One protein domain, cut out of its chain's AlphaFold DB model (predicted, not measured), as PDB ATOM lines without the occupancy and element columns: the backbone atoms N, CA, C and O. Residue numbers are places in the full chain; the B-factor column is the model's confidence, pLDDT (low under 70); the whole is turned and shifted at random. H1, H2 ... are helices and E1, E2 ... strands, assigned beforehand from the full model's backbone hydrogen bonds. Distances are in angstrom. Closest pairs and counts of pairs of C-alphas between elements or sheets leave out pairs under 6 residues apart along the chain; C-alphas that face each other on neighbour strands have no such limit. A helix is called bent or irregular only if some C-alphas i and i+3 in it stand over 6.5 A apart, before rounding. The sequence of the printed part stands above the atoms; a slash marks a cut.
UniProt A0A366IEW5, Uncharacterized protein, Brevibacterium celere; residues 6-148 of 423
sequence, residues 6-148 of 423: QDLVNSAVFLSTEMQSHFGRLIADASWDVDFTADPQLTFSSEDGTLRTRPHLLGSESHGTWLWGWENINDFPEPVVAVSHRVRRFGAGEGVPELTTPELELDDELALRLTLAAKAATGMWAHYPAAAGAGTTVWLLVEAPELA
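What this domain is: This is residues 6 to 148 of the 423 residues of an uncharacterized protein of Brevibacterium celere (UniProt A0A366IEW5). A strongly twisted antiparallel sheet of seven strands is built round one long, bent strand, E3, with helices on both faces: H2 over one face, and H1 and H3, crossing each other, over the other. E1 and E2 join E3 toward one end of the sheet, E4 and E5 toward the other, and the hairpin of E6 and E7 runs along the other side of E3. The printed part has 143 residues with three named helices and seven named strands, in the order H1 E1 E2 E3 E4 H2 E5 H3 E6 E7, and its class is mixed, helices and strands. The sheet is branched, with E3 the strand that has three neighbours. The whole is compact, with a radius of gyration of the C-alphas of 14.5 A and spans of 45 by 33 by 26 A.

Where its parts are: H1, residues 6 to 26, begins with C-alpha 6 at (-36.322, 14.974, -65.795) and is 29.2 A long. It is irregular, with C-alphas 11 and 14 7.7 A apart, and has a kink of 47 degrees near residue 14. E1 is residues 31 to 35 and E2 residues 41 to 45. E3, residues 50 to 62, runs 29.2 A from C-alpha 50 at (-38.976, -0.975, -33.749) and bends by 79 degrees at residue 58. E4, residues 65 to 68, is followed by H2, residues 78 to 94, 23.4 A long. H2 is irregular, with C-alphas 80 and 83 7.4 A apart. E5 is residues 103 to 105, and H3, residues 110 to 122, is 18.1 A long. E6, residues 126 to 133, spans 21.9 A, and E7, residues 136 to 143, spans 22.4 A and ends with C-alpha 143 at (-30.713, 4.761, -44.528).

How they stand to each other: E1 to E4 form a meander, each strand the antiparallel neighbour of the one before. In the hairpin of E1 and E2, N 33 and O 43 are 3.1 A apart, within hydrogen-bond range. In the hairpin of E2 and E3, N 42 and O 53 are 2.9 A apart. In the hairpin of E3 and E4, N 60 and O 67 are 2.9 A apart. E2 and E4 lie on one side of E3, beside residues 50 to 55 and 59 to 62; E7 lies on the other side, with N 56 and O 141 2.8 A apart. E5 is the antiparallel neighbour of E4, with N 66 and O 104 2.8 A apart. In the hairpin of E6 and E7, N 130 and O 138 are 2.8 A apart. E1, E5 and E6 are edge strands. H1 is on the sheet at a height of 7.7 A and lies only just over E6 and E7, with 3 of its C-alphas falling on each; it runs across the strands, at 73 degrees to E6 on the local plane. H3 is on the same face at 7.4 A, over E3 and slantwise to the strands. H1 and H3 touch, about perpendicular at 89 degrees, with the closest C-alphas, Leu 8 and Ala 117, 4.8 A apart. H2 is on the opposite face at 8.6 A, over E3; the closest C-alphas, His 56 and Val 80, are 4.9 A apart. With residues 83 to 90 alone H2 touches H3, about perpendicular at 90 degrees; the closest C-alphas, Val 87 and Ala 118, are 5.9 A apart. H1 and H2 are apart. In H3 every O i to N i+4 pair is within hydrogen-bond range, in H1 14 of 17 and in H2 11 of 13.

The domain as a whole: The two C-alphas farthest apart, Glu 47 and Gly 95, are 46.2 A apart. The printed part has no cut. No link is long; E4 to H2 and H2 to E5 are short, and the others are tight. The mean pLDDT of the printed part of this model is 96.6, and no printed residue is under 70.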
ATOM      1  N   GLN A   6     -35.489  16.059 -65.276       97.50
ATOM      2  CA  GLN A   6     -36.322  14.974 -65.795       97.50
ATOM      3  C   GLN A   6     -35.512  13.699 -66.082       97.50
ATOM      4  O   GLN A   6     -35.964  12.610 -65.736       97.50
ATOM      5  N   ASP A   7     -34.281  13.810 -66.597       97.50
ATOM      6  CA  ASP A   7     -33.377  12.655 -66.764       97.50
ATOM      7  C   ASP A   7     -33.131  11.936 -65.425       97.50
ATOM      8  O   ASP A   7     -33.140  10.703 -65.344       97.50
ATOM      9  N   LEU A   8     -32.939  12.706 -64.348       98.25
ATOM     10  CA  LEU A   8     -32.724  12.164 -63.007       98.25
ATOM     11  C   LEU A   8     -33.989  11.486 -62.464       98.25
ATOM     12  O   LEU A   8     -33.884  10.371 -61.946       98.25
ATOM     13  N   VAL A   9     -35.158  12.122 -62.633       98.38
ATOM     14  CA  VAL A   9     -36.490  11.587 -62.288       98.38
ATOM     15  C   VAL A   9     -36.746  10.263 -63.006       98.38
ATOM     16  O   VAL A   9     -36.945   9.250 -62.332       98.38
ATOM     17  N   ASN A  10     -36.635  10.242 -64.340       98.00
ATOM     18  CA  ASN A  10     -36.760   9.042 -65.170       98.00
ATOM     19  C   ASN A  10     -35.837   7.935 -64.658       98.00
ATOM     20  O   ASN A  10     -36.275   6.814 -64.418       98.00
ATOM     21  N   SER A  11     -34.561   8.252 -64.408       98.12
ATOM     22  CA  SER A  11     -33.612   7.250 -63.924       98.12
ATOM     23  C   SER A  11     -34.020   6.650 -62.572       98.12
ATOM     24  O   SER A  11     -33.670   5.510 -62.279       98.12
ATOM     25  N   ALA A  12     -34.690   7.416 -61.706       98.56
ATOM     26  CA  ALA A  12     -34.948   7.070 -60.311       98.56
ATOM     27  C   ALA A  12     -36.316   6.420 -60.062       98.56
ATOM     28  O   ALA A  12     -36.439   5.646 -59.110       98.56
ATOM     29  N   VAL A  13     -37.329   6.736 -60.876       98.62
ATOM     30  CA  VAL A  13     -38.751   6.495 -60.572       98.62
ATOM     31  C   VAL A  13     -39.072   5.039 -60.209       98.62
ATOM     32  O   VAL A  13     -39.610   4.783 -59.131       98.62
ATOM     33  N   PHE A  14     -38.663   4.061 -61.019       98.69
ATOM     34  CA  PHE A  14     -38.982   2.646 -60.780       98.69
ATOM     35  C   PHE A  14     -38.265   2.059 -59.557       98.69
ATOM     36  O   PHE A  14     -38.869   1.326 -58.776       98.69
ATOM     37  N   LEU A  15     -36.992   2.417 -59.338       98.69
ATOM     38  CA  LEU A  15     -36.225   1.929 -58.184       98.69
ATOM     39  C   LEU A  15     -36.691   2.590 -56.882       98.69
ATOM     40  O   LEU A  15     -36.755   1.942 -55.840       98.69
ATOM     41  N   SER A  16     -37.066   3.869 -56.953       98.62
ATOM     42  CA  SER A  16     -37.765   4.554 -55.872       98.62
ATOM     43  C   SER A  16     -39.083   3.856 -55.546       98.62
ATOM     44  O   SER A  16     -39.343   3.605 -54.376       98.62
ATOM     45  N   THR A  17     -39.881   3.497 -56.556       98.75
ATOM     46  CA  THR A  17     -41.178   2.832 -56.365       98.75
ATOM     47  C   THR A  17     -41.006   1.479 -55.678       98.75
ATOM     48  O   THR A  17     -41.579   1.274 -54.613       98.75
ATOM     49  N   GLU A  18     -40.132   0.601 -56.190       98.56
ATOM     50  CA  GLU A  18     -39.856  -0.699 -55.554       98.56
ATOM     51  C   GLU A  18     -39.383  -0.535 -54.098       98.56
ATOM     52  O   GLU A  18     -39.847  -1.246 -53.204       98.56
ATOM     53  N   MET A  19     -38.505   0.442 -53.841       98.56
ATOM     54  CA  MET A  19     -38.019   0.737 -52.496       98.56
ATOM     55  C   MET A  19     -39.120   1.272 -51.572       98.56
ATOM     56  O   MET A  19     -39.191   0.845 -50.425       98.56
ATOM     57  N   GLN A  20     -40.012   2.154 -52.034       98.38
ATOM     58  CA  GLN A  20     -41.126   2.633 -51.205       98.38
ATOM     59  C   GLN A  20     -42.155   1.531 -50.935       98.38
ATOM     60  O   GLN A  20     -42.575   1.383 -49.792       98.38
ATOM     61  N   SER A  21     -42.493   0.700 -51.925       97.50
ATOM     62  CA  SER A  21     -43.365  -0.469 -51.735       97.50
ATOM     63  C   SER A  21     -42.736  -1.544 -50.837       97.50
ATOM     64  O   SER A  21     -43.440  -2.415 -50.321       97.50
ATOM     65  N   HIS A  22     -41.414  -1.526 -50.634       97.69
ATOM     66  CA  HIS A  22     -40.750  -2.327 -49.608       97.69
ATOM     67  C   HIS A  22     -40.766  -1.645 -48.238       97.69
ATOM     68  O   HIS A  22     -41.228  -2.256 -47.277       97.69
ATOM     69  N   PHE A  23     -40.295  -0.400 -48.162       97.94
ATOM     70  CA  PHE A  23     -40.163   0.370 -46.929       97.94
ATOM     71  C   PHE A  23     -41.516   0.601 -46.251       97.94
ATOM     72  O   PHE A  23     -41.624   0.357 -45.055       97.94
ATOM     73  N   GLY A  24     -42.565   0.942 -47.007       96.81
ATOM     74  CA  GLY A  24     -43.931   1.107 -46.497       96.81
ATOM     75  C   GLY A  24     -44.448  -0.126 -45.751       96.81
ATOM     76  O   GLY A  24     -45.039   0.008 -44.689       96.81
ATOM     77  N   ARG A  25     -44.122  -1.339 -46.224       95.81
ATOM     78  CA  ARG A  25     -44.469  -2.601 -45.537       95.81
ATOM     79  C   ARG A  25     -43.626  -2.888 -44.289       95.81
ATOM     80  O   ARG A  25     -44.032  -3.713 -43.485       95.81
ATOM     81  N   LEU A  26     -42.465  -2.246 -44.130       95.69
ATOM     82  CA  LEU A  26     -41.645  -2.323 -42.910       95.69
ATOM     83  C   LEU A  26     -42.078  -1.303 -41.842       95.69
ATOM     84  O   LEU A  26     -41.663  -1.424 -40.691       95.69
ATOM     85  N   ILE A  27     -42.874  -0.298 -42.224       96.19
ATOM     86  CA  ILE A  27     -43.397   0.757 -41.339       96.19
ATOM     87  C   ILE A  27     -44.933   0.794 -41.309       96.19
ATOM     88  O   ILE A  27     -45.513   1.790 -40.878       96.19
ATOM     89  N   ALA A  28     -45.589  -0.281 -41.760       95.06
ATOM     90  CA  ALA A  28     -47.036  -0.435 -41.678       95.06
ATOM     91  C   ALA A  28     -47.490  -0.284 -40.217       95.06
ATOM     92  O   ALA A  28     -46.850  -0.813 -39.305       95.06
ATOM     93  N   ASP A  29     -48.528   0.529 -40.012       93.25
ATOM     94  CA  ASP A  29     -49.101   0.893 -38.706       93.25
ATOM     95  C   ASP A  29     -48.100   1.459 -37.673       93.25
ATOM     96  O   ASP A  29     -48.411   1.615 -36.488       93.25
ATOM     97  N   ALA A  30     -46.886   1.816 -38.104       96.62
ATOM     98  CA  ALA A  30     -45.823   2.244 -37.213       96.62
ATOM     99  C   ALA A  30     -45.914   3.742 -36.897       96.62
ATOM    100  O   ALA A  30     -45.743   4.615 -37.751       96.62
ATOM    101  N   SER A  31     -46.083   4.052 -35.612       96.56
ATOM    102  CA  SER A  31     -45.885   5.406 -35.098       96.56
ATOM    103  C   SER A  31     -44.417   5.828 -35.234       96.56
ATOM    104  O   SER A  31     -43.517   4.998 -35.086       96.56
ATOM    105  N   TRP A  32     -44.148   7.111 -35.485       96.75
ATOM    106  CA  TRP A  32     -42.785   7.610 -35.694       96.75
ATOM    107  C   TRP A  32     -42.409   8.763 -34.750       96.75
ATOM    108  O   TRP A  32     -43.256   9.545 -34.314       96.75
ATOM    109  N   ASP A  33     -41.116   8.872 -34.433       96.44
ATOM    110  CA  ASP A  33     -40.489  10.082 -33.879       96.44
ATOM    111  C   ASP A  33     -39.114  10.283 -34.526       96.44
ATOM    112  O   ASP A  33     -38.446   9.323 -34.927       96.44
ATOM    113  N   VAL A  34     -38.695  11.544 -34.621       95.75
ATOM    114  CA  VAL A  34     -37.417  11.936 -35.217       95.75
ATOM    115  C   VAL A  34     -36.618  12.829 -34.271       95.75
ATOM    116  O   VAL A  34     -37.166  13.712 -33.595       95.75
ATOM    117  N   ASP A  35     -35.311  12.585 -34.246       94.50
ATOM    118  CA  ASP A  35     -34.314  13.423 -33.599       94.50
ATOM    119  C   ASP A  35     -33.239  13.879 -34.598       94.50
ATOM    120  O   ASP A  35     -32.720  13.089 -35.390       94.50
ATOM    121  N   PHE A  36     -32.898  15.167 -34.528       93.12
ATOM    122  CA  PHE A  36     -31.890  15.838 -35.357       93.12
ATOM    123  C   PHE A  36     -30.746  16.396 -34.496       93.12
ATOM    124  O   PHE A  36     -30.233  17.490 -34.736       93.12
ATOM    125  N   THR A  37     -30.332  15.639 -33.478       92.75
ATOM    126  CA  THR A  37     -29.046  15.854 -32.805       92.75
ATOM    127  C   THR A  37     -27.871  15.438 -33.706       92.75
ATOM    128  O   THR A  37     -28.027  15.112 -34.884       92.75
ATOM    129  N   ALA A  38     -26.647  15.478 -33.169       89.44
ATOM    130  CA  ALA A  38     -25.436  15.098 -33.897       89.44
ATOM    131  C   ALA A  38     -25.352  13.597 -34.256       89.44
ATOM    132  O   ALA A  38     -24.508  13.228 -35.071       89.44
ATOM    133  N   ASP A  39     -26.217  12.747 -33.693       93.81
ATOM    134  CA  ASP A  39     -26.428  11.370 -34.154       93.81
ATOM    135  C   ASP A  39     -27.911  11.183 -34.530       93.81
ATOM    136  O   ASP A  39     -28.706  10.710 -33.717       93.81
ATOM    137  N   PRO A  40     -28.324  11.654 -35.723       96.25
ATOM    138  CA  PRO A  40     -29.733  11.775 -36.065       96.25
ATOM    139  C   PRO A  40     -30.391  10.410 -36.256       96.25
ATOM    140  O   PRO A  40     -29.811   9.494 -36.846       96.25
ATOM    141  N   GLN A  41     -31.633  10.291 -35.789       97.69
ATOM    142  CA  GLN A  41     -32.361   9.027 -35.750       97.69
ATOM    143  C   GLN A  41     -33.852   9.231 -36.025       97.69
ATOM    144  O   GLN A  41     -34.506  10.065 -35.403       97.69
ATOM    145  N   LEU A  42     -34.395   8.429 -36.940       98.00
ATOM    146  CA  LEU A  42     -35.818   8.337 -37.255       98.00
ATOM    147  C   LEU A  42     -36.272   6.931 -36.872       98.00
ATOM    148  O   LEU A  42     -35.774   5.938 -37.408       98.00
ATOM    149  N   THR A  43     -37.168   6.856 -35.893       98.12
ATOM    150  CA  THR A  43     -37.600   5.600 -35.272       98.12
ATOM    151  C   THR A  43     -39.058   5.339 -35.601       98.12
ATOM    152  O   THR A  43     -39.907   6.153 -35.249       98.12
ATOM    153  N   PHE A  44     -39.338   4.190 -36.209       98.19
ATOM    154  CA  PHE A  44     -40.679   3.660 -36.445       98.19
ATOM    155  C   PHE A  44     -40.973   2.573 -35.409       98.19
ATOM    156  O   PHE A  44     -40.117   1.727 -35.157       98.19
ATOM    157  N   SER A  45     -42.148   2.610 -34.783       97.50
ATOM    158  CA  SER A  45     -42.554   1.708 -33.696       97.50
ATOM    159  C   SER A  45     -43.994   1.228 -33.896       97.50
ATOM    160  O   SER A  45     -44.923   2.043 -33.853       97.50
ATOM    161  N   SER A  46     -44.154  -0.081 -34.083       95.38
ATOM    162  CA  SER A  46     -45.420  -0.820 -34.203       95.38
ATOM    163  C   SER A  46     -45.485  -1.925 -33.132       95.38
ATOM    164  O   SER A  46     -44.603  -2.004 -32.272       95.38
ATOM    165  N   GLU A  47     -46.512  -2.780 -33.149       92.50
ATOM    166  CA  GLU A  47     -46.601  -3.916 -32.215       92.50
ATOM    167  C   GLU A  47     -45.533  -4.994 -32.491       92.50
ATOM    168  O   GLU A  47     -44.984  -5.570 -31.551       92.50
ATOM    169  N   ASP A  48     -45.169  -5.205 -33.762       87.38
ATOM    170  CA  ASP A  48     -44.156  -6.184 -34.186       87.38
ATOM    171  C   ASP A  48     -42.709  -5.777 -33.850       87.38
ATOM    172  O   ASP A  48     -41.805  -6.618 -33.857       87.38
ATOM    173  N   GLY A  49     -42.451  -4.496 -33.548       92.50
ATOM    174  CA  GLY A  49     -41.135  -4.057 -33.090       92.50
ATOM    175  C   GLY A  49     -40.795  -2.591 -33.347       92.50
ATOM    176  O   GLY A  49     -41.617  -1.681 -33.247       92.50
ATOM    177  N   THR A  50     -39.510  -2.334 -33.601       95.88
ATOM    178  CA  THR A  50     -38.976  -0.975 -33.749       95.88
ATOM    179  C   THR A  50     -37.872  -0.931 -34.799       95.88
ATOM    180  O   THR A  50     -36.770  -1.427 -34.563       95.88
ATOM    181  N   LEU A  51     -38.142  -0.282 -35.931       97.44
ATOM    182  CA  LEU A  51     -37.151  -0.005 -36.968       97.44
ATOM    183  C   LEU A  51     -36.488   1.348 -36.681       97.44
ATOM    184  O   LEU A  51     -37.144   2.391 -36.672       97.44
ATOM    185  N   ARG A  52     -35.170   1.344 -36.452       97.56
ATOM    186  CA  ARG A  52     -34.366   2.566 -36.300       97.56
ATOM    187  C   ARG A  52     -33.610   2.834 -37.588       97.56
ATOM    188  O   ARG A  52     -32.863   1.987 -38.058       97.56
ATOM    189  N   THR A  53     -33.784   4.031 -38.121       98.00
ATOM    190  CA  THR A  53     -33.181   4.468 -39.380       98.00
ATOM    191  C   THR A  53     -32.388   5.752 -39.175       98.00
ATOM    192  O   THR A  53     -32.599   6.481 -38.199       98.00
ATOM    193  N   ARG A  54     -31.476   6.045 -40.102       97.94
ATOM    194  CA  ARG A  54     -30.727   7.298 -40.148       97.94
ATOM    195  C   ARG A  54     -31.403   8.263 -41.130       97.94
ATOM    196  O   ARG A  54     -31.431   7.963 -42.325       97.94
ATOM    197  N   PRO A  55     -31.969   9.387 -40.661       98.06
ATOM    198  CA  PRO A  55     -32.622  10.364 -41.509       98.06
ATOM    199  C   PRO A  55     -31.640  11.442 -41.962       98.06
ATOM    200  O   PRO A  55     -30.762  11.881 -41.216       98.06
ATOM    201  N   HIS A  56     -31.865  11.932 -43.173       98.31
ATOM    202  CA  HIS A  56     -31.115  13.020 -43.768       98.31
ATOM    203  C   HIS A  56     -32.074  14.053 -44.346       98.31
ATOM    204  O   HIS A  56     -32.890  13.732 -45.212       98.31
ATOM    205  N   LEU A  57     -31.978  15.292 -43.858       98.31
ATOM    206  CA  LEU A  57     -32.857  16.384 -44.257       98.31
ATOM    207  C   LEU A  57     -32.586  16.758 -45.709       98.31
ATOM    208  O   LEU A  57     -31.538  17.329 -46.029       98.31
ATOM    209  N   LEU A  58     -33.542  16.451 -46.583       98.50
ATOM    210  CA  LEU A  58     -33.458  16.820 -47.984       98.50
ATOM    211  C   LEU A  58     -33.985  18.240 -48.200       98.50
ATOM    212  O   LEU A  58     -33.290  19.073 -48.780       98.50
ATOM    213  N   GLY A  59     -35.169  18.523 -47.662       98.00
ATOM    214  CA  GLY A  59     -35.825  19.823 -47.717       98.00
ATOM    215  C   GLY A  59     -37.145  19.827 -46.955       98.00
ATOM    216  O   GLY A  59     -37.508  18.842 -46.305       98.00
ATOM    217  N   SER A  60     -37.857  20.941 -47.030       97.25
ATOM    218  CA  SER A  60     -39.200  21.093 -46.478       97.25
ATOM    219  C   SER A  60     -40.121  21.766 -47.481       97.25
ATOM    220  O   SER A  60     -39.809  22.835 -48.002       97.25
ATOM    221  N   GLU A  61     -41.272  21.151 -47.682       96.19
ATOM    222  CA  GLU A  61     -42.436  21.708 -48.355       96.19
ATOM    223  C   GLU A  61     -43.260  22.483 -47.320       96.19
ATOM    224  O   GLU A  61     -43.600  21.943 -46.266       96.19
ATOM    225  N   SER A  62     -43.546  23.757 -47.584       93.81
ATOM    226  CA  SER A  62     -44.350  24.608 -46.702       93.81
ATOM    227  C   SER A  62     -44.992  25.745 -47.489       93.81
ATOM    228  O   SER A  62     -44.352  26.347 -48.342       93.81
ATOM    229  N   HIS A  63     -46.261  26.055 -47.218       89.81
ATOM    230  CA  HIS A  63     -46.978  27.221 -47.769       89.81
ATOM    231  C   HIS A  63     -46.982  27.397 -49.308       89.81
ATOM    232  O   HIS A  63     -47.381  28.458 -49.788       89.81
ATOM    233  N   GLY A  64     -46.627  26.364 -50.079       93.56
ATOM    234  CA  GLY A  64     -46.510  26.419 -51.541       93.56
ATOM    235  C   GLY A  64     -45.077  26.568 -52.066       93.56
ATOM    236  O   GLY A  64     -44.905  26.638 -53.278       93.56
ATOM    237  N   THR A  65     -44.055  26.565 -51.202       96.56
ATOM    238  CA  THR A  65     -42.645  26.524 -51.613       96.56
ATOM    239  C   THR A  65     -41.910  25.300 -51.061       96.56
ATOM    240  O   THR A  65     -42.265  24.720 -50.031       96.56
ATOM    241  N   TRP A  66     -40.877  24.877 -51.786       98.00
ATOM    242  CA  TRP A  66     -39.864  23.929 -51.343       98.00
ATOM    243  C   TRP A  66     -38.616  24.703 -50.936       98.00
ATOM    244  O   TRP A  66     -38.023  25.388 -51.769       98.00
ATOM    245  N   LEU A  67     -38.173  24.533 -49.693       98.00
ATOM    246  CA  LEU A  67     -36.891  25.027 -49.199       98.00
ATOM    247  C   LEU A  67     -35.911  23.859 -49.042       98.00
ATOM    248  O   LEU A  67     -36.206  22.869 -48.367       98.00
ATOM    249  N   TRP A  68     -34.719  23.973 -49.626       98.56
ATOM    250  CA  TRP A  68     -33.699  22.932 -49.509       98.56
ATOM    251  C   TRP A  68     -33.046  22.882 -48.121       98.56
ATOM    252  O   TRP A  68     -32.603  23.891 -47.571       98.56
ATOM    253  N   GLY A  69     -32.848  21.665 -47.606       97.81
ATOM    254  CA  GLY A  69     -32.178  21.416 -46.325       97.81
ATOM    255  C   GLY A  69     -30.733  21.923 -46.270       97.81
ATOM    256  O   GLY A  69     -30.209  22.163 -45.187       97.81
ATOM    257  N   TRP A  70     -30.110  22.150 -47.431       98.12
ATOM    258  CA  TRP A  70     -28.741  22.645 -47.551       98.12
ATOM    259  C   TRP A  70     -28.563  24.158 -47.361       98.12
ATOM    260  O   TRP A  70     -27.416  24.600 -47.337       98.12
ATOM    261  N   GLU A  71     -29.632  24.954 -47.213       97.44
ATOM    262  CA  GLU A  71     -29.507  26.316 -46.647       97.44
ATOM    263  C   GLU A  71     -29.640  26.328 -45.120       97.44
ATOM    264  O   GLU A  71     -29.274  27.312 -44.484       97.44
ATOM    265  N   ASN A  72     -30.119  25.228 -44.529       94.25
ATOM    266  CA  ASN A  72     -30.038  24.934 -43.100       94.25
ATOM    267  C   ASN A  72     -30.473  26.083 -42.159       94.25
ATOM    268  O   ASN A  72     -29.807  26.369 -41.165       94.25
ATOM    269  N   ILE A  73     -31.610  26.730 -42.448       92.38
ATOM    270  CA  ILE A  73     -32.103  27.927 -41.730       92.38
ATOM    271  C   ILE A  73     -32.332  27.750 -40.211       92.38
ATOM    272  O   ILE A  73     -32.534  28.737 -39.506       92.38
ATOM    273  N   ASN A  74     -32.304  26.508 -39.719       90.88
ATOM    274  CA  ASN A  74     -32.492  26.131 -38.315       90.88
ATOM    275  C   ASN A  74     -31.180  25.686 -37.624       90.88
ATOM    276  O   ASN A  74     -31.240  25.142 -36.522       90.88
ATOM    277  N   ASP A  75     -30.013  25.868 -38.259       94.88
ATOM    278  CA  ASP A  75     -28.688  25.475 -37.746       94.88
ATOM    279  C   ASP A  75     -28.577  23.978 -37.346       94.88
ATOM    280  O   ASP A  75     -27.932  23.618 -36.356       94.88
ATOM    281  N   PHE A  76     -29.192  23.065 -38.115       95.75
ATOM    282  CA  PHE A  76     -29.102  21.622 -37.857       95.75
ATOM    283  C   PHE A  76     -27.651  21.100 -37.975       95.75
ATOM    284  O   PHE A  76     -26.888  21.582 -38.819       95.75
ATOM    285  N   PRO A  77     -27.257  20.077 -37.191       97.44
ATOM    286  CA  PRO A  77     -25.926  19.472 -37.271       97.44
ATOM    287  C   PRO A  77     -25.581  18.911 -38.660       97.44
ATOM    288  O   PRO A  77     -26.422  18.291 -39.307       97.44
ATOM    289  N   GLU A  78     -24.310  19.013 -39.067       96.88
ATOM    290  CA  GLU A  78     -23.787  18.476 -40.343       96.88
ATOM    291  C   GLU A  78     -24.281  17.046 -40.678       96.88
ATOM    292  O   GLU A  78     -24.704  16.835 -41.811       96.88
ATOM    293  N   PRO A  79     -24.344  16.061 -39.752       97.12
ATOM    294  CA  PRO A  79     -24.884  14.728 -40.054       97.12
ATOM    295  C   PRO A  79     -26.325  14.693 -40.589       97.12
ATOM    296  O   PRO A  79     -26.686  13.731 -41.267       97.12
ATOM    297  N   VAL A  80     -27.133  15.720 -40.311       97.88
ATOM    298  CA  VAL A  80     -28.514  15.875 -40.794       97.88
ATOM    299  C   VAL A  80     -28.531  16.399 -42.235       97.88
ATOM    300  O   VAL A  80     -29.261  15.861 -43.066       97.88
ATOM    301  N   VAL A  81     -27.705  17.406 -42.549       98.12
ATOM    302  CA  VAL A  81     -27.741  18.181 -43.812       98.12
ATOM    303  C   VAL A  81     -26.631  17.844 -44.820       98.12
ATOM    304  O   VAL A  81     -26.698  18.245 -45.982       98.12
ATOM    305  N   ALA A  82     -25.633  17.041 -44.441       98.00
ATOM    306  CA  ALA A  82     -24.527  16.639 -45.319       98.00
ATOM    307  C   ALA A  82     -25.009  16.047 -46.656       98.00
ATOM    308  O   ALA A  82     -24.382  16.246 -47.698       98.00
ATOM    309  N   VAL A  83     -26.134  15.325 -46.653       98.44
ATOM    310  CA  VAL A  83     -26.700  14.700 -47.856       98.44
ATOM    311  C   VAL A  83     -27.285  15.730 -48.814       98.44
ATOM    312  O   VAL A  83     -26.961  15.680 -49.999       98.44
ATOM    313  N   SER A  84     -28.073  16.693 -48.332       98.44
ATOM    314  CA  SER A  84     -28.577  17.785 -49.169       98.44
ATOM    315  C   SER A  84     -27.418  18.656 -49.677       98.44
ATOM    316  O   SER A  84     -27.399  19.004 -50.857       98.44
ATOM    317  N   HIS A  85     -26.357  18.880 -48.890       98.69
ATOM    318  CA  HIS A  85     -25.128  19.511 -49.398       98.69
ATOM    319  C   HIS A  85     -24.439  18.709 -50.527       98.69
ATOM    320  O   HIS A  85     -23.867  19.314 -51.441       98.69
ATOM    321  N   ARG A  86     -24.504  17.365 -50.526       98.62
ATOM    322  CA  ARG A  86     -24.055  16.543 -51.675       98.62
ATOM    323  C   ARG A  86     -24.965  16.725 -52.891       98.62
ATOM    324  O   ARG A  86     -24.433  16.848 -53.990       98.62
ATOM    325  N   VAL A  87     -26.286  16.800 -52.707       98.75
ATOM    326  CA  VAL A  87     -27.250  17.060 -53.797       98.75
ATOM    327  C   VAL A  87     -26.978  18.420 -54.452       98.75
ATOM    328  O   VAL A  87     -26.841  18.476 -55.672       98.75
ATOM    329  N   ARG A  88     -26.752  19.486 -53.664       98.69
ATOM    330  CA  ARG A  88     -26.343  20.812 -54.178       98.69
ATOM    331  C   ARG A  88     -25.059  20.740 -55.007       98.69
ATOM    332  O   ARG A  88     -24.964  21.344 -56.072       98.69
ATOM    333  N   ARG A  89     -24.060  19.983 -54.534       98.62
ATOM    334  CA  ARG A  89     -22.779  19.798 -55.240       98.62
ATOM    335  C   ARG A  89     -22.940  19.010 -56.543       98.62
ATOM    336  O   ARG A  89     -22.281  19.349 -57.518       98.62
ATOM    337  N   PHE A  90     -23.789  17.986 -56.551       98.44
ATOM    338  CA  PHE A  90     -24.114  17.206 -57.744       98.44
ATOM    339  C   PHE A  90     -24.829  18.076 -58.785       98.44
ATOM    340  O   PHE A  90     -24.345  18.193 -59.907       98.44
ATOM    341  N   GLY A  91     -25.889  18.789 -58.389       98.12
ATOM    342  CA  GLY A  91     -26.611  19.720 -59.262       98.12
ATOM    343  C   GLY A  91     -25.711  20.788 -59.886       98.12
ATOM    344  O   GLY A  91     -25.778  21.026 -61.088       98.12
ATOM    345  N   ALA A  92     -24.797  21.362 -59.098       97.88
ATOM    346  CA  ALA A  92     -23.823  22.341 -59.581       97.88
ATOM    347  C   ALA A  92     -22.744  21.752 -60.515       97.88
ATOM    348  O   ALA A  92     -22.128  22.503 -61.270       97.88
ATOM    349  N   GLY A  93     -22.493  20.438 -60.460       97.50
ATOM    350  CA  GLY A  93     -21.588  19.734 -61.373       97.50
ATOM    351  C   GLY A  93     -22.254  19.342 -62.695       97.50
ATOM    352  O   GLY A  93     -21.655  19.513 -63.753       97.50
ATOM    353  N   GLU A  94     -23.499  18.870 -62.627       97.19
ATOM    354  CA  GLU A  94     -24.295  18.431 -63.782       97.19
ATOM    355  C   GLU A  94     -24.979  19.588 -64.536       97.19
ATOM    356  O   GLU A  94     -25.313  19.454 -65.714       97.19
ATOM    357  N   GLY A  95     -25.166  20.735 -63.875       97.00
ATOM    358  CA  GLY A  95     -25.853  21.908 -64.425       97.00
ATOM    359  C   GLY A  95     -27.370  21.918 -64.206       97.00
ATOM    360  O   GLY A  95     -28.070  22.584 -64.963       97.00
ATOM    361  N   VAL A  96     -27.871  21.206 -63.190       98.12
ATOM    362  CA  VAL A  96     -29.304  21.097 -62.852       98.12
ATOM    363  C   VAL A  96     -29.685  22.214 -61.866       98.12
ATOM    364  O   VAL A  96     -29.353  22.100 -60.678       98.12
ATOM    365  N   PRO A  97     -30.332  23.311 -62.309       97.75
ATOM    366  CA  PRO A  97     -30.553  24.487 -61.469       97.75
ATOM    367  C   PRO A  97     -31.449  24.198 -60.261       97.75
ATOM    368  O   PRO A  97     -31.179  24.711 -59.179       97.75
ATOM    369  N   GLU A  98     -32.451  23.330 -60.393       98.12
ATOM    370  CA  GLU A  98     -33.449  23.015 -59.362       98.12
ATOM    371  C   GLU A  98     -32.833  22.357 -58.113       98.12
ATOM    372  O   GLU A  98     -33.358  22.486 -57.010       98.12
ATOM    373  N   LEU A  99     -31.671  21.712 -58.257       98.50
ATOM    374  CA  LEU A  99     -30.893  21.161 -57.142       98.50
ATOM    375  C   LEU A  99     -29.977  22.208 -56.468       98.50
ATOM    376  O   LEU A  99     -29.300  21.895 -55.487       98.50
ATOM    377  N   THR A 100     -29.917  23.435 -57.000       98.38
ATOM    378  CA  THR A 100     -28.982  24.509 -56.599       98.38
ATOM    379  C   THR A 100     -29.639  25.855 -56.282       98.38
ATOM    380  O   THR A 100     -28.991  26.703 -55.660       98.38
ATOM    381  N   THR A 101     -30.901  26.050 -56.669       98.31
ATOM    382  CA  THR A 101     -31.749  27.176 -56.257       98.31
ATOM    383  C   THR A 101     -32.231  26.951 -54.817       98.31
ATOM    384  O   THR A 101     -32.750  25.871 -54.552       98.31
ATOM    385  N   PRO A 102     -32.070  27.914 -53.884       97.38
ATOM    386  CA  PRO A 102     -32.412  27.747 -52.462       97.38
ATOM    387  C   PRO A 102     -33.858  27.337 -52.180       97.38
ATOM    388  O   PRO A 102     -34.116  26.423 -51.395       97.38
ATOM    389  N   GLU A 103     -34.780  28.027 -52.844       97.69
ATOM    390  CA  GLU A 103     -36.218  27.950 -52.637       97.69
ATOM    391  C   GLU A 103     -36.914  27.926 -54.003       97.69
ATOM    392  O   GLU A 103     -36.475  28.601 -54.939       97.69
ATOM    393  N   LEU A 104     -37.959  27.112 -54.135       98.06
ATOM    394  CA  LEU A 104     -38.686  26.879 -55.382       98.06
ATOM    395  C   LEU A 104     -40.194  26.940 -55.125       98.06
ATOM    396  O   LEU A 104     -40.672  26.337 -54.169       98.06
ATOM    397  N   GLU A 105     -40.943  27.608 -56.002       97.19
ATOM    398  CA  GLU A 105     -42.407  27.487 -56.053       97.19
ATOM    399  C   GLU A 105     -42.785  26.025 -56.353       97.19
ATOM    400  O   GLU A 105     -42.215  25.418 -57.263       97.19
ATOM    401  N   LEU A 106     -43.727  25.453 -55.600       92.44
ATOM    402  CA  LEU A 106     -44.204  24.086 -55.811       92.44
ATOM    403  C   LEU A 106     -45.301  24.023 -56.881       92.44
ATOM    404  O   LEU A 106     -46.249  24.805 -56.880       92.44
ATOM    405  N   ASP A 107     -45.212  22.994 -57.719       93.12
ATOM    406  CA  ASP A 107     -46.371  22.353 -58.342       93.12
ATOM    407  C   ASP A 107     -46.675  21.025 -57.619       93.12
ATOM    408  O   ASP A 107     -45.887  20.582 -56.778       93.12
ATOM    409  N   ASP A 108     -47.807  20.388 -57.941       85.44
ATOM    410  CA  ASP A 108     -48.304  19.193 -57.238       85.44
ATOM    411  C   ASP A 108     -47.349  17.968 -57.299       85.44
ATOM    412  O   ASP A 108     -47.531  17.026 -56.530       85.44
ATOM    413  N   GLU A 109     -46.315  17.962 -58.157       93.56
ATOM    414  CA  GLU A 109     -45.329  16.869 -58.266       93.56
ATOM    415  C   GLU A 109     -43.897  17.259 -57.841       93.56
ATOM    416  O   GLU A 109     -43.027  16.388 -57.727       93.56
ATOM    417  N   LEU A 110     -43.585  18.549 -57.653       96.06
ATOM    418  CA  LEU A 110     -42.189  19.008 -57.575       96.06
ATOM    419  C   LEU A 110     -41.420  18.402 -56.390       96.06
ATOM    420  O   LEU A 110     -40.292  17.946 -56.578       96.06
ATOM    421  N   ALA A 111     -42.016  18.322 -55.198       97.12
ATOM    422  CA  ALA A 111     -41.357  17.752 -54.016       97.12
ATOM    423  C   ALA A 111     -40.929  16.281 -54.228       97.12
ATOM    424  O   ALA A 111     -39.820  15.882 -53.847       97.12
ATOM    425  N   LEU A 112     -41.752  15.493 -54.933       97.94
ATOM    426  CA  LEU A 112     -41.408  14.129 -55.333       97.94
ATOM    427  C   LEU A 112     -40.309  14.119 -56.404       97.94
ATOM    428  O   LEU A 112     -39.352  13.357 -56.270       97.94
ATOM    429  N   ARG A 113     -40.386  14.973 -57.430       98.44
ATOM    430  CA  ARG A 113     -39.377  15.037 -58.506       98.44
ATOM    431  C   ARG A 113     -37.992  15.452 -57.999       98.44
ATOM    432  O   ARG A 113     -37.003  14.797 -58.332       98.44
ATOM    433  N   LEU A 114     -37.907  16.458 -57.123       98.69
ATOM    434  CA  LEU A 114     -36.657  16.843 -56.451       98.69
ATOM    435  C   LEU A 114     -36.120  15.706 -55.569       98.69
ATOM    436  O   LEU A 114     -34.912  15.461 -55.534       98.69
ATOM    437  N   THR A 115     -37.012  14.960 -54.911       98.81
ATOM    438  CA  THR A 115     -36.634  13.785 -54.120       98.81
ATOM    439  C   THR A 115     -36.101  12.648 -54.990       98.81
ATOM    440  O   THR A 115     -35.029  12.122 -54.700       98.81
ATOM    441  N   LEU A 116     -36.770  12.296 -56.090       98.81
ATOM    442  CA  LEU A 116     -36.299  11.301 -57.061       98.81
ATOM    443  C   LEU A 116     -34.920  11.671 -57.626       98.81
ATOM    444  O   LEU A 116     -34.014  10.834 -57.648       98.81
ATOM    445  N   ALA A 117     -34.727  12.938 -57.993       98.75
ATOM    446  CA  ALA A 117     -33.442  13.437 -58.458       98.75
ATOM    447  C   ALA A 117     -32.348  13.365 -57.378       98.75
ATOM    448  O   ALA A 117     -31.213  12.983 -57.667       98.75
ATOM    449  N   ALA A 118     -32.688  13.629 -56.114       98.81
ATOM    450  CA  ALA A 118     -31.775  13.437 -54.995       98.81
ATOM    451  C   ALA A 118     -31.408  11.961 -54.755       98.81
ATOM    452  O   ALA A 118     -30.251  11.677 -54.433       98.81
ATOM    453  N   LYS A 119     -32.335  11.012 -54.959       98.75
ATOM    454  CA  LYS A 119     -32.028   9.569 -54.914       98.75
ATOM    455  C   LYS A 119     -31.015   9.192 -56.001       98.75
ATOM    456  O   LYS A 119     -29.999   8.568 -55.695       98.75
ATOM    457  N   ALA A 120     -31.218   9.656 -57.241       98.38
ATOM    458  CA  ALA A 120     -30.257   9.473 -58.336       98.38
ATOM    459  C   ALA A 120     -28.875  10.087 -58.028       98.38
ATOM    460  O   ALA A 120     -27.854   9.444 -58.268       98.38
ATOM    461  N   ALA A 121     -28.843  11.287 -57.441       98.06
ATOM    462  CA  ALA A 121     -27.621  12.013 -57.087       98.06
ATOM    463  C   ALA A 121     -26.827  11.412 -55.907       98.06
ATOM    464  O   ALA A 121     -25.648  11.728 -55.735       98.06
ATOM    465  N   THR A 122     -27.460  10.600 -55.050       98.00
ATOM    466  CA  THR A 122     -26.867  10.142 -53.774       98.00
ATOM    467  C   THR A 122     -26.769   8.629 -53.614       98.00
ATOM    468  O   THR A 122     -25.978   8.177 -52.788       98.00
ATOM    469  N   GLY A 123     -27.558   7.849 -54.357       97.19
ATOM    470  CA  GLY A 123     -27.675   6.400 -54.181       97.19
ATOM    471  C   GLY A 123     -28.500   5.963 -52.961       97.19
ATOM    472  O   GLY A 123     -28.601   4.765 -52.707       97.19
ATOM    473  N   MET A 124     -29.101   6.899 -52.217       97.94
ATOM    474  CA  MET A 124     -30.023   6.611 -51.112       97.94
ATOM    475  C   MET A 124     -31.433   6.424 -51.678       97.94
ATOM    476  O   MET A 124     -32.008   7.367 -52.212       97.94
ATOM    477  N   TRP A 125     -31.992   5.213 -51.596       98.00
ATOM    478  CA  TRP A 125     -33.223   4.866 -52.327       98.00
ATOM    479  C   TRP A 125     -34.521   4.981 -51.529       98.00
ATOM    480  O   TRP A 125     -35.585   5.083 -52.141       98.00
ATOM    481  N   ALA A 126     -34.467   5.003 -50.198       98.38
ATOM    482  CA  ALA A 126     -35.640   5.202 -49.351       98.38
ATOM    483  C   ALA A 126     -35.810   6.682 -48.979       98.38
ATOM    484  O   ALA A 126     -34.834   7.412 -48.790       98.38
ATOM    485  N   HIS A 127     -37.063   7.124 -48.875       98.62
ATOM    486  CA  HIS A 127     -37.414   8.445 -48.354       98.62
ATOM    487  C   HIS A 127     -38.671   8.380 -47.486       98.62
ATOM    488  O   HIS A 127     -39.479   7.459 -47.638       98.62
ATOM    489  N   TYR A 128     -38.833   9.369 -46.609       98.44
ATOM    490  CA  TYR A 128     -39.999   9.531 -45.750       98.44
ATOM    491  C   TYR A 128     -40.452  11.005 -45.707       98.44
ATOM    492  O   TYR A 128     -39.657  11.859 -45.298       98.44
ATOM    493  N   PRO A 129     -41.693  11.330 -46.122       97.06
ATOM    494  CA  PRO A 129     -42.294  12.644 -45.912       97.06
ATOM    495  C   PRO A 129     -42.844  12.736 -44.478       97.06
ATOM    496  O   PRO A 129     -43.902  12.206 -44.153       97.06
ATOM    497  N   ALA A 130     -42.102  13.398 -43.593       96.12
ATOM    498  CA  ALA A 130     -42.459  13.573 -42.191       96.12
ATOM    499  C   ALA A 130     -43.321  14.832 -41.998       96.12
ATOM    500  O   ALA A 130     -42.822  15.954 -42.107       96.12
ATOM    501  N   ALA A 131     -44.603  14.667 -41.662       94.44
ATOM    502  CA  ALA A 131     -45.483  15.789 -41.332       94.44
ATOM    503  C   ALA A 131     -44.965  16.541 -40.087       94.44
ATOM    504  O   ALA A 131     -44.997  16.027 -38.967       94.44
ATOM    505  N   ALA A 132     -44.478  17.773 -40.266       89.62
ATOM    506  CA  ALA A 132     -44.026  18.615 -39.159       89.62
ATOM    507  C   ALA A 132     -45.192  19.329 -38.454       89.62
ATOM    508  O   ALA A 132     -45.064  19.698 -37.282       89.62
ATOM    509  N   GLY A 133     -46.323  19.471 -39.148       89.44
ATOM    510  CA  GLY A 133     -47.516  20.199 -38.722       89.44
ATOM    511  C   GLY A 133     -47.590  21.604 -39.325       89.44
ATOM    512  O   GLY A 133     -46.646  22.072 -39.961       89.44
ATOM    513  N   ALA A 134     -48.731  22.275 -39.132       88.44
ATOM    514  CA  ALA A 134     -49.025  23.600 -39.696       88.44
ATOM    515  C   ALA A 134     -48.860  23.685 -41.233       88.44
ATOM    516  O   ALA A 134     -48.416  24.705 -41.756       88.44
ATOM    517  N   GLY A 135     -49.198  22.609 -41.956       89.38
ATOM    518  CA  GLY A 135     -49.050  22.542 -43.416       89.38
ATOM    519  C   GLY A 135     -47.595  22.497 -43.896       89.38
ATOM    520  O   GLY A 135     -47.304  22.974 -44.989       89.38
ATOM    521  N   THR A 136     -46.678  21.979 -43.067       94.00
ATOM    522  CA  THR A 136     -45.263  21.776 -43.413       94.00
ATOM    523  C   THR A 136     -44.907  20.288 -43.415       94.00
ATOM    524  O   THR A 136     -45.053  19.611 -42.391       94.00
ATOM    525  N   THR A 137     -44.365  19.804 -44.531       96.56
ATOM    526  CA  THR A 137     -43.872  18.432 -44.719       96.56
ATOM    527  C   THR A 137     -42.355  18.456 -44.855       96.56
ATOM    528  O   THR A 137     -41.799  19.121 -45.727       96.56
ATOM    529  N   VAL A 138     -41.656  17.724 -43.991       97.06
ATOM    530  CA  VAL A 138     -40.196  17.607 -44.012       97.06
ATOM    531  C   VAL A 138     -39.810  16.341 -44.766       97.06
ATOM    532  O   VAL A 138     -40.100  15.229 -44.330       97.06
ATOM    533  N   TRP A 139     -39.137  16.504 -45.899       98.50
ATOM    534  CA  TRP A 139     -38.754  15.406 -46.777       98.50
ATOM    535  C   TRP A 139     -37.372  14.873 -46.382       98.50
ATOM    536  O   TRP A 139     -36.372  15.600 -46.385       98.50
ATOM    537  N   LEU A 140     -37.316  13.588 -46.017       98.69
ATOM    538  CA  LEU A 140     -36.117  12.916 -45.514       98.69
ATOM    539  C   LEU A 140     -35.666  11.813 -46.468       98.69
ATOM    540  O   LEU A 140     -36.472  10.960 -46.828       98.69
ATOM    541  N   LEU A 141     -34.377  11.765 -46.811       98.75
ATOM    542  CA  LEU A 141     -33.756  10.529 -47.308       98.75
ATOM    543  C   LEU A 141     -33.383   9.649 -46.109       98.75
ATOM    544  O   LEU A 141     -33.020  10.166 -45.051       98.75
ATOM    545  N   VAL A 142     -33.510   8.330 -46.256       98.06
ATOM    546  CA  VAL A 142     -33.459   7.387 -45.128       98.06
ATOM    547  C   VAL A 142     -32.498   6.234 -45.423       98.06
ATOM    548  O   VAL A 142     -32.579   5.611 -46.480       98.06
ATOM    549  N   GLU A 143     -31.611   5.923 -44.475       96.06
ATOM    550  CA  GLU A 143     -30.713   4.761 -44.528       96.06
ATOM    551  C   GLU A 143     -30.946   3.811 -43.343       96.06
ATOM    552  O   GLU A 143     -30.914   4.231 -42.186       96.06
ATOM    553  N   ALA A 144     -31.119   2.517 -43.622       96.50
ATOM    554  CA  ALA A 144     -30.958   1.435 -42.648       96.50
ATOM    555  C   ALA A 144     -30.632   0.114 -43.383       96.50
ATOM    556  O   ALA A 144     -31.146  -0.084 -44.490       96.50
ATOM    557  N   PRO A 145     -29.803  -0.791 -42.822       95.69
ATOM    558  CA  PRO A 145     -29.525  -2.105 -43.417       95.69
ATOM    559  C   PRO A 145     -30.779  -2.946 -43.699       95.69
ATOM    560  O   PRO A 145     -30.816  -3.706 -44.663       95.69
ATOM    561  N   GLU A 146     -31.817  -2.778 -42.883       95.38
ATOM    562  CA  GLU A 146     -33.110  -3.459 -42.964       95.38
ATOM    563  C   GLU A 146     -33.928  -3.063 -44.207       95.38
ATOM    564  O   GLU A 146     -34.862  -3.771 -44.568       95.38
ATOM    565  N   LEU A 147     -33.570  -1.964 -44.886       96.12
ATOM    566  CA  LEU A 147     -34.208  -1.506 -46.129       96.12
ATOM    567  C   LEU A 147     -33.625  -2.179 -47.386       96.12
ATOM    568  O   LEU A 147     -33.953  -1.795 -48.509       96.12
ATOM    569  N   ALA A 148     -32.715  -3.145 -47.231       96.12
ATOM    570  CA  ALA A 148     -32.096  -3.845 -48.349       96.12
ATOM    571  C   ALA A 148     -33.132  -4.662 -49.145       96.12
ATOM    572  O   ALA A 148     -33.593  -5.712 -48.696       96.12
TER     573      ALA A 148